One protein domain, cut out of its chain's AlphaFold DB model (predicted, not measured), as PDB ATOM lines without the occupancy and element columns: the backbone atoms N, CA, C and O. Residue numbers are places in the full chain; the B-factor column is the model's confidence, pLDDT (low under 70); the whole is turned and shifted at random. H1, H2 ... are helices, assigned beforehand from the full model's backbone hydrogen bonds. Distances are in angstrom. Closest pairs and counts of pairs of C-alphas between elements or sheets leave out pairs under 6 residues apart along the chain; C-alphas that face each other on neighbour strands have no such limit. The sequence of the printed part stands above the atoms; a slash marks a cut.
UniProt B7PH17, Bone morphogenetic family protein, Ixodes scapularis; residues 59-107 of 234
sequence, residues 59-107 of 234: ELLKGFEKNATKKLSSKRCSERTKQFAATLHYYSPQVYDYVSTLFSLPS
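What this domain is: This is residues 59 to 107 of the 234 residues of the protein "Bone morphogenetic family protein" of Ixodes scapularis (UniProt B7PH17). What does the model look like at first sight? H2 and H3 form a V-shaped helical hairpin with its turn at Ser 92, and H1 stands crosswise near the beginning of H2, while residues 103 to 107 run on after H3 as a short tail with no named element. What is it made of? The printed part has 49 residues with three named helices, in the order H1, H2, H3, and no named strand; the class is all helix. How large is its outline? It is compact, with a radius of gyration of the C-alphas of 10.3 A, and only just rounded, with spans of 27 by 18 by 17 A.

How they stand to each other: Where does the longest helix meet the next one? H2, residues 79 to 91, touches H3, residues 93 to 102, with residues 85 to 89 of H2 alone. The closest C-alphas are those of His 89 and Tyr 96, 5.2 A apart. The two form a helical hairpin, running opposite ways at a steep tilt of 44 degrees. How does the remaining helix stand? H1, residues 59 to 68, is close to H2 but not clearly touching, with the C-alphas of Leu 60 and Thr 81 closest at 6.3 A. Their lines are about perpendicular, at 87 degrees. H1 and H3 are apart. Are the helices' backbones complete? In H1 and H2 every O i to N i+4 pair is within hydrogen-bond range; in H3 it is 5 of 6.

Where its parts are: Where does the longest helix run? H2, Glu 79 to Tyr 91, measures 18.5 A from first to last C-alpha and begins with C-alpha 79 at (6.686, -14.070, 100.370). Where are the other two? H1, Glu 59 to Ala 68, measures 14.2 A, beginning with C-alpha 59 at (5.507, -7.544, 109.433). H3, Pro 93 to Leu 102, measures 14.6 A, ending with C-alpha 102 at (-2.140, 2.866, 99.154).

The domain as a whole: How far does it reach? The two C-alphas farthest apart are those of Thr 69 and Tyr 91, at 28.4 A. How are the helices linked? The link from H2 to H3 is tight, with 1 residue between them, and the link from H1 to H2 is short, with 10 residues; the printed part has no cut. Which residues stand free? Residues 90 to 95 do, of which 93 to 95 belong to H3. Where is confidence low? The mean pLDDT of the printed part is 79.2, and residue 59 and residues 61 to 63, 65 to 69 and 71 to 76 are under 70.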
ATOM      1  N   GLU A  59       4.459  -7.355 110.433       63.00
ATOM      2  CA  GLU A  59       5.507  -7.544 109.433       63.00
ATOM      3  C   GLU A  59       5.159  -6.992 108.042       63.00
ATOM      4  O   GLU A  59       6.036  -6.438 107.379       63.00
ATOM      5  N   LEU A  60       3.901  -7.112 107.600       70.12
ATOM      6  CA  LEU A  60       3.416  -6.495 106.365       70.12
ATOM      7  C   LEU A  60       3.482  -4.975 106.475       70.12
ATOM      8  O   LEU A  60       4.048  -4.339 105.591       70.12
ATOM      9  N   LEU A  61       2.997  -4.404 107.583       68.75
ATOM     10  CA  LEU A  61       3.025  -2.956 107.821       68.75
ATOM     11  C   LEU A  61       4.463  -2.415 107.834       68.75
ATOM     12  O   LEU A  61       4.788  -1.516 107.059       68.75
ATOM     13  N   LYS A  62       5.364  -3.051 108.594       69.50
ATOM     14  CA  LYS A  62       6.804  -2.725 108.601       69.50
ATOM     15  C   LYS A  62       7.435  -2.856 107.210       69.50
ATOM     16  O   LYS A  62       8.330  -2.090 106.850       69.50
ATOM     17  N   GLY A  63       7.010  -3.847 106.424       67.75
ATOM     18  CA  GLY A  63       7.457  -4.046 105.046       67.75
ATOM     19  C   GLY A  63       6.984  -2.936 104.104       67.75
ATOM     20  O   GLY A  63       7.758  -2.474 103.263       67.75
ATOM     21  N   PHE A  64       5.744  -2.473 104.271       72.31
ATOM     22  CA  PHE A  64       5.175  -1.376 103.493       72.31
ATOM     23  C   PHE A  64       5.865  -0.048 103.795       72.31
ATOM     24  O   PHE A  64       6.267   0.635 102.854       72.31
ATOM     25  N   GLU A  65       6.108   0.268 105.068       68.69
ATOM     26  CA  GLU A  65       6.845   1.469 105.486       68.69
ATOM     27  C   GLU A  65       8.263   1.502 104.895       68.69
ATOM     28  O   GLU A  65       8.680   2.494 104.297       68.69
ATOM     29  N   LYS A  66       8.989   0.376 104.962       69.88
ATOM     30  CA  LYS A  66      10.344   0.248 104.393       69.88
ATOM     31  C   LYS A  66      10.390   0.373 102.869       69.88
ATOM     32  O   LYS A  66      11.437   0.719 102.323       69.88
ATOM     33  N   ASN A  67       9.303   0.034 102.179       68.38
ATOM     34  CA  ASN A  67       9.213   0.107 100.722       68.38
ATOM     35  C   ASN A  67       8.622   1.437 100.229       68.38
ATOM     36  O   ASN A  67       8.816   1.767  99.061       68.38
ATOM     37  N   ALA A  68       7.958   2.218 101.087       67.62
ATOM     38  CA  ALA A  68       7.416   3.533 100.739       67.62
ATOM     39  C   ALA A  68       8.515   4.527 100.326       67.62
ATOM     40  O   ALA A  68       8.331   5.298  99.389       67.62
ATOM     41  N   THR A  69       9.685   4.454 100.963       66.38
ATOM     42  CA  THR A  69      10.828   5.350 100.712       66.38
ATOM     43  C   THR A  69      11.743   4.890  99.572       66.38
ATOM     44  O   THR A  69      12.677   5.602  99.200       66.38
ATOM     45  N   LYS A  70      11.504   3.704  98.994       70.56
ATOM     46  CA  LYS A  70      12.374   3.099  97.974       70.56
ATOM     47  C   LYS A  70      11.866   3.331  96.553       70.56
ATOM     48  O   LYS A  70      10.667   3.278  96.281       70.56
ATOM     49  N   LYS A  71      12.810   3.478  95.614       65.69
ATOM     50  CA  LYS A  71      12.536   3.448  94.166       65.69
ATOM     51  C   LYS A  71      11.832   2.142  93.779       65.69
ATOM     52  O   LYS A  71      12.161   1.092  94.329       65.69
ATOM     53  N   LEU A  72      10.927   2.196  92.793       60.56
ATOM     54  CA  LEU A  72      10.129   1.039  92.348       60.56
ATOM     55  C   LEU A  72      10.970  -0.211  92.039       60.56
ATOM     56  O   LEU A  72      10.575  -1.299  92.443       60.56
ATOM     57  N   SER A  73      12.141  -0.073  91.401       57.69
ATOM     58  CA  SER A  73      12.994  -1.227  91.058       57.69
ATOM     59  C   SER A  73      13.659  -1.906  92.264       57.69
ATOM     60  O   SER A  73      14.101  -3.044  92.158       57.69
ATOM     61  N   SER A  74      13.726  -1.232  93.418       59.94
ATOM     62  CA  SER A  74      14.394  -1.717  94.636       59.94
ATOM     63  C   SER A  74      13.408  -2.259  95.685       59.94
ATOM     64  O   SER A  74      13.811  -2.734  96.753       59.94
ATOM     65  N   LYS A  75      12.098  -2.212  95.406       67.88
ATOM     66  CA  LYS A  75      11.070  -2.737  96.312       67.88
ATOM     67  C   LYS A  75      11.095  -4.265  96.285       67.88
ATOM     68  O   LYS A  75      10.569  -4.898  95.373       67.88
ATOM     69  N   ARG A  76      11.700  -4.875  97.307       67.69
ATOM     70  CA  ARG A  76      11.674  -6.332  97.489       67.69
ATOM     71  C   ARG A  76      10.372  -6.710  98.190       67.69
ATOM     72  O   ARG A  76      10.093  -6.241  99.293       67.69
ATOM     73  N   CYS A  77       9.568  -7.529  97.523       76.56
ATOM     74  CA  CYS A  77       8.299  -8.014  98.048       76.56
ATOM     75  C   CYS A  77       8.537  -9.337  98.785       76.56
ATOM     76  O   CYS A  77       9.093 -10.270  98.197       76.56
ATOM     77  N   SER A  78       8.174  -9.402 100.069       84.31
ATOM     78  CA  SER A  78       8.317 -10.627 100.863       84.31
ATOM     79  C   SER A  78       7.320 -11.690 100.397       84.31
ATOM     80  O   SER A  78       6.290 -11.363  99.806       84.31
ATOM     81  N   GLU A  79       7.602 -12.962 100.682       82.81
ATOM     82  CA  GLU A  79       6.686 -14.070 100.370       82.81
ATOM     83  C   GLU A  79       5.297 -13.839 100.991       82.81
ATOM     84  O   GLU A  79       4.283 -13.967 100.312       82.81
ATOM     85  N   ARG A  80       5.248 -13.375 102.247       82.19
ATOM     86  CA  ARG A  80       4.001 -13.041 102.950       82.19
ATOM     87  C   ARG A  80       3.225 -11.913 102.263       82.19
ATOM     88  O   ARG A  80       2.006 -11.993 102.149       82.19
ATOM     89  N   THR A  81       3.907 -10.882 101.753       85.44
ATOM     90  CA  THR A  81       3.247  -9.822 100.970       85.44
ATOM     91  C   THR A  81       2.707 -10.353  99.647       85.44
ATOM     92  O   THR A  81       1.614  -9.963  99.252       85.44
ATOM     93  N   LYS A  82       3.428 -11.257  98.973       88.19
ATOM     94  CA  LYS A  82       2.949 -11.882  97.732       88.19
ATOM     95  C   LYS A  82       1.734 -12.778  97.971       88.19
ATOM     96  O   LYS A  82       0.801 -12.722  97.181       88.19
ATOM     97  N   GLN A  83       1.715 -13.540  99.064       87.38
ATOM     98  CA  GLN A  83       0.556 -14.338  99.476       87.38
ATOM     99  C   GLN A  83      -0.660 -13.448  99.747       87.38
ATOM    100  O   GLN A  83      -1.703 -13.652  99.137       87.38
ATOM    101  N   PHE A  84      -0.504 -12.404 100.572       87.81
ATOM    102  CA  PHE A  84      -1.570 -11.430 100.828       87.81
ATOM    103  C   PHE A  84      -2.079 -10.786  99.530       87.81
ATOM    104  O   PHE A  84      -3.282 -10.726  99.292       87.81
ATOM    105  N   ALA A  85      -1.160 -10.358  98.660       89.69
ATOM    106  CA  ALA A  85      -1.482  -9.778  97.363       89.69
ATOM    107  C   ALA A  85      -2.241 -10.759  96.453       89.69
ATOM    108  O   ALA A  85      -3.219 -10.367  95.823       89.69
ATOM    109  N   ALA A  86      -1.827 -12.030  96.411       89.12
ATOM    110  CA  ALA A  86      -2.492 -13.081  95.641       89.12
ATOM    111  C   ALA A  86      -3.916 -13.321  96.132       89.12
ATOM    112  O   ALA A  86      -4.843 -13.328  95.326       89.12
ATOM    113  N   THR A  87      -4.093 -13.460  97.445       88.81
ATOM    114  CA  THR A  87      -5.403 -13.643  98.070       88.81
ATOM    115  C   THR A  87      -6.310 -12.441  97.813       88.81
ATOM    116  O   THR A  87      -7.451 -12.612  97.393       88.81
ATOM    117  N   LEU A  88      -5.803 -11.218  97.991       88.75
ATOM    118  CA  LEU A  88      -6.577  -9.999  97.761       88.75
ATOM    119  C   LEU A  88      -7.012  -9.867  96.293       88.75
ATOM    120  O   LEU A  88      -8.179  -9.600  96.020       88.75
ATOM    121  N   HIS A  89      -6.092 -10.104  95.354       90.75
ATOM    122  CA  HIS A  89      -6.382 -10.081  93.920       90.75
ATOM    123  C   HIS A  89      -7.365 -11.187  93.506       90.75
ATOM    124  O   HIS A  89      -8.197 -10.960  92.630       90.75
ATOM    125  N   TYR A  90      -7.292 -12.370  94.127       87.69
ATOM    126  CA  TYR A  90      -8.243 -13.461  93.904       87.69
ATOM    127  C   TYR A  90      -9.667 -13.073  94.329       87.69
ATOM    128  O   TYR A  90     -10.604 -13.300  93.568       87.69
ATOM    129  N   TYR A  91      -9.832 -12.449  95.500       87.38
ATOM    130  CA  TYR A  91     -11.150 -12.028  95.984       87.38
ATOM    131  C   TYR A  91     -11.734 -10.848  95.203       87.38
ATOM    132  O   TYR A  91     -12.930 -10.836  94.916       87.38
ATOM    133  N   SER A  92     -10.928  -9.831  94.882       87.81
ATOM    134  CA  SER A  92     -11.385  -8.708  94.060       87.81
ATOM    135  C   SER A  92     -10.220  -7.964  93.398       87.81
ATOM    136  O   SER A  92      -9.483  -7.243  94.078       87.81
ATOM    137  N   PRO A  93     -10.095  -8.038  92.058       90.00
ATOM    138  CA  PRO A  93      -9.117  -7.249  91.313       90.00
ATOM    139  C   PRO A  93      -9.304  -5.738  91.496       90.00
ATOM    140  O   PRO A  93      -8.329  -5.009  91.617       90.00
ATOM    141  N   GLN A  94     -10.549  -5.262  91.608       87.81
ATOM    142  CA  GLN A  94     -10.839  -3.835  91.807       87.81
ATOM    143  C   GLN A  94     -10.339  -3.332  93.166       87.81
ATOM    144  O   GLN A  94      -9.764  -2.249  93.267       87.81
ATOM    145  N   VAL A  95     -10.543  -4.130  94.221       87.25
ATOM    146  CA  VAL A  95     -10.015  -3.807  95.552       87.25
ATOM    147  C   VAL A  95      -8.494  -3.871  95.532       87.25
ATOM    148  O   VAL A  95      -7.851  -2.993  96.099       87.25
ATOM    149  N   TYR A  96      -7.911  -4.860  94.854       88.94
ATOM    150  CA  TYR A  96      -6.465  -4.954  94.696       88.94
ATOM    151  C   TYR A  96      -5.872  -3.707  94.039       88.94
ATOM    152  O   TYR A  96      -4.929  -3.132  94.581       88.94
ATOM    153  N   ASP A  97      -6.452  -3.255  92.926       90.62
ATOM    154  CA  ASP A  97      -6.002  -2.062  92.212       90.62
ATOM    155  C   ASP A  97      -6.046  -0.838  93.129       90.62
ATOM    156  O   ASP A  97      -5.039  -0.143  93.266       90.62
ATOM    157  N   TYR A  98      -7.150  -0.635  93.855       87.88
ATOM    158  CA  TYR A  98      -7.265   0.451  94.830       87.88
ATOM    159  C   TYR A  98      -6.220   0.348  95.952       87.88
ATOM    160  O   TYR A  98      -5.478   1.296  96.205       87.88
ATOM    161  N   VAL A  99      -6.102  -0.809  96.606       85.62
ATOM    162  CA  VAL A  99      -5.181  -1.021  97.736       85.62
ATOM    163  C   VAL A  99      -3.718  -0.929  97.289       85.62
ATOM    164  O   VAL A  99      -2.879  -0.444  98.047       85.62
ATOM    165  N   SER A 100      -3.401  -1.307  96.048       86.38
ATOM    166  CA  SER A 100      -2.055  -1.181  95.475       86.38
ATOM    167  C   SER A 100      -1.602   0.272  95.284       86.38
ATOM    168  O   SER A 100      -0.403   0.531  95.200       86.38
ATOM    169  N   THR A 101      -2.540   1.231  95.276       84.44
ATOM    170  CA  THR A 101      -2.207   2.667  95.314       84.44
ATOM    171  C   THR A 101      -1.809   3.138  96.711       84.44
ATOM    172  O   THR A 101      -0.999   4.052  96.845       84.44
ATOM    173  N   LEU A 102      -2.355   2.500  97.753       82.06
ATOM    174  CA  LEU A 102      -2.140   2.866  99.154       82.06
ATOM    175  C   LEU A 102      -0.917   2.161  99.756       82.06
ATOM    176  O   LEU A 102      -0.208   2.735 100.580       82.06
ATOM    177  N   PHE A 103      -0.651   0.923  99.337       80.00
ATOM    178  CA  PHE A 103       0.429   0.089  99.858       80.00
ATOM    179  C   PHE A 103       1.382  -0.347  98.749       80.00
ATOM    180  O   PHE A 103       0.997  -0.528  97.599       80.00
ATOM    181  N   SER A 104       2.649  -0.588  99.101       80.06
ATOM    182  CA  SER A 104       3.655  -1.094  98.156       80.06
ATOM    183  C   SER A 104       3.443  -2.586  97.843       80.06
ATOM    184  O   SER A 104       4.206  -3.437  98.305       80.06
ATOM    185  N   LEU A 105       2.397  -2.892  97.074       85.56
ATOM    186  CA  LEU A 105       2.048  -4.230  96.591       85.56
ATOM    187  C   LEU A 105       2.752  -4.561  95.261       85.56
ATOM    188  O   LEU A 105       3.178  -3.655  94.538       85.56
ATOM    189  N   PRO A 106       2.927  -5.854  94.929       88.25
ATOM    190  CA  PRO A 106       3.514  -6.250  93.656       88.25
ATOM    191  C   PRO A 106       2.608  -5.859  92.480       88.25
ATOM    192  O   PRO A 106       1.393  -5.748  92.607       88.25
ATOM    193  N   SER A 107       3.180  -5.692  91.288       88.38
ATOM    194  CA  SER A 107       2.345  -5.573  90.087       88.38
ATOM    195  C   SER A 107       1.620  -6.895  89.809       88.38
ATOM    196  O   SER A 107       2.139  -7.966  90.140       88.38
TER     197      SER A 107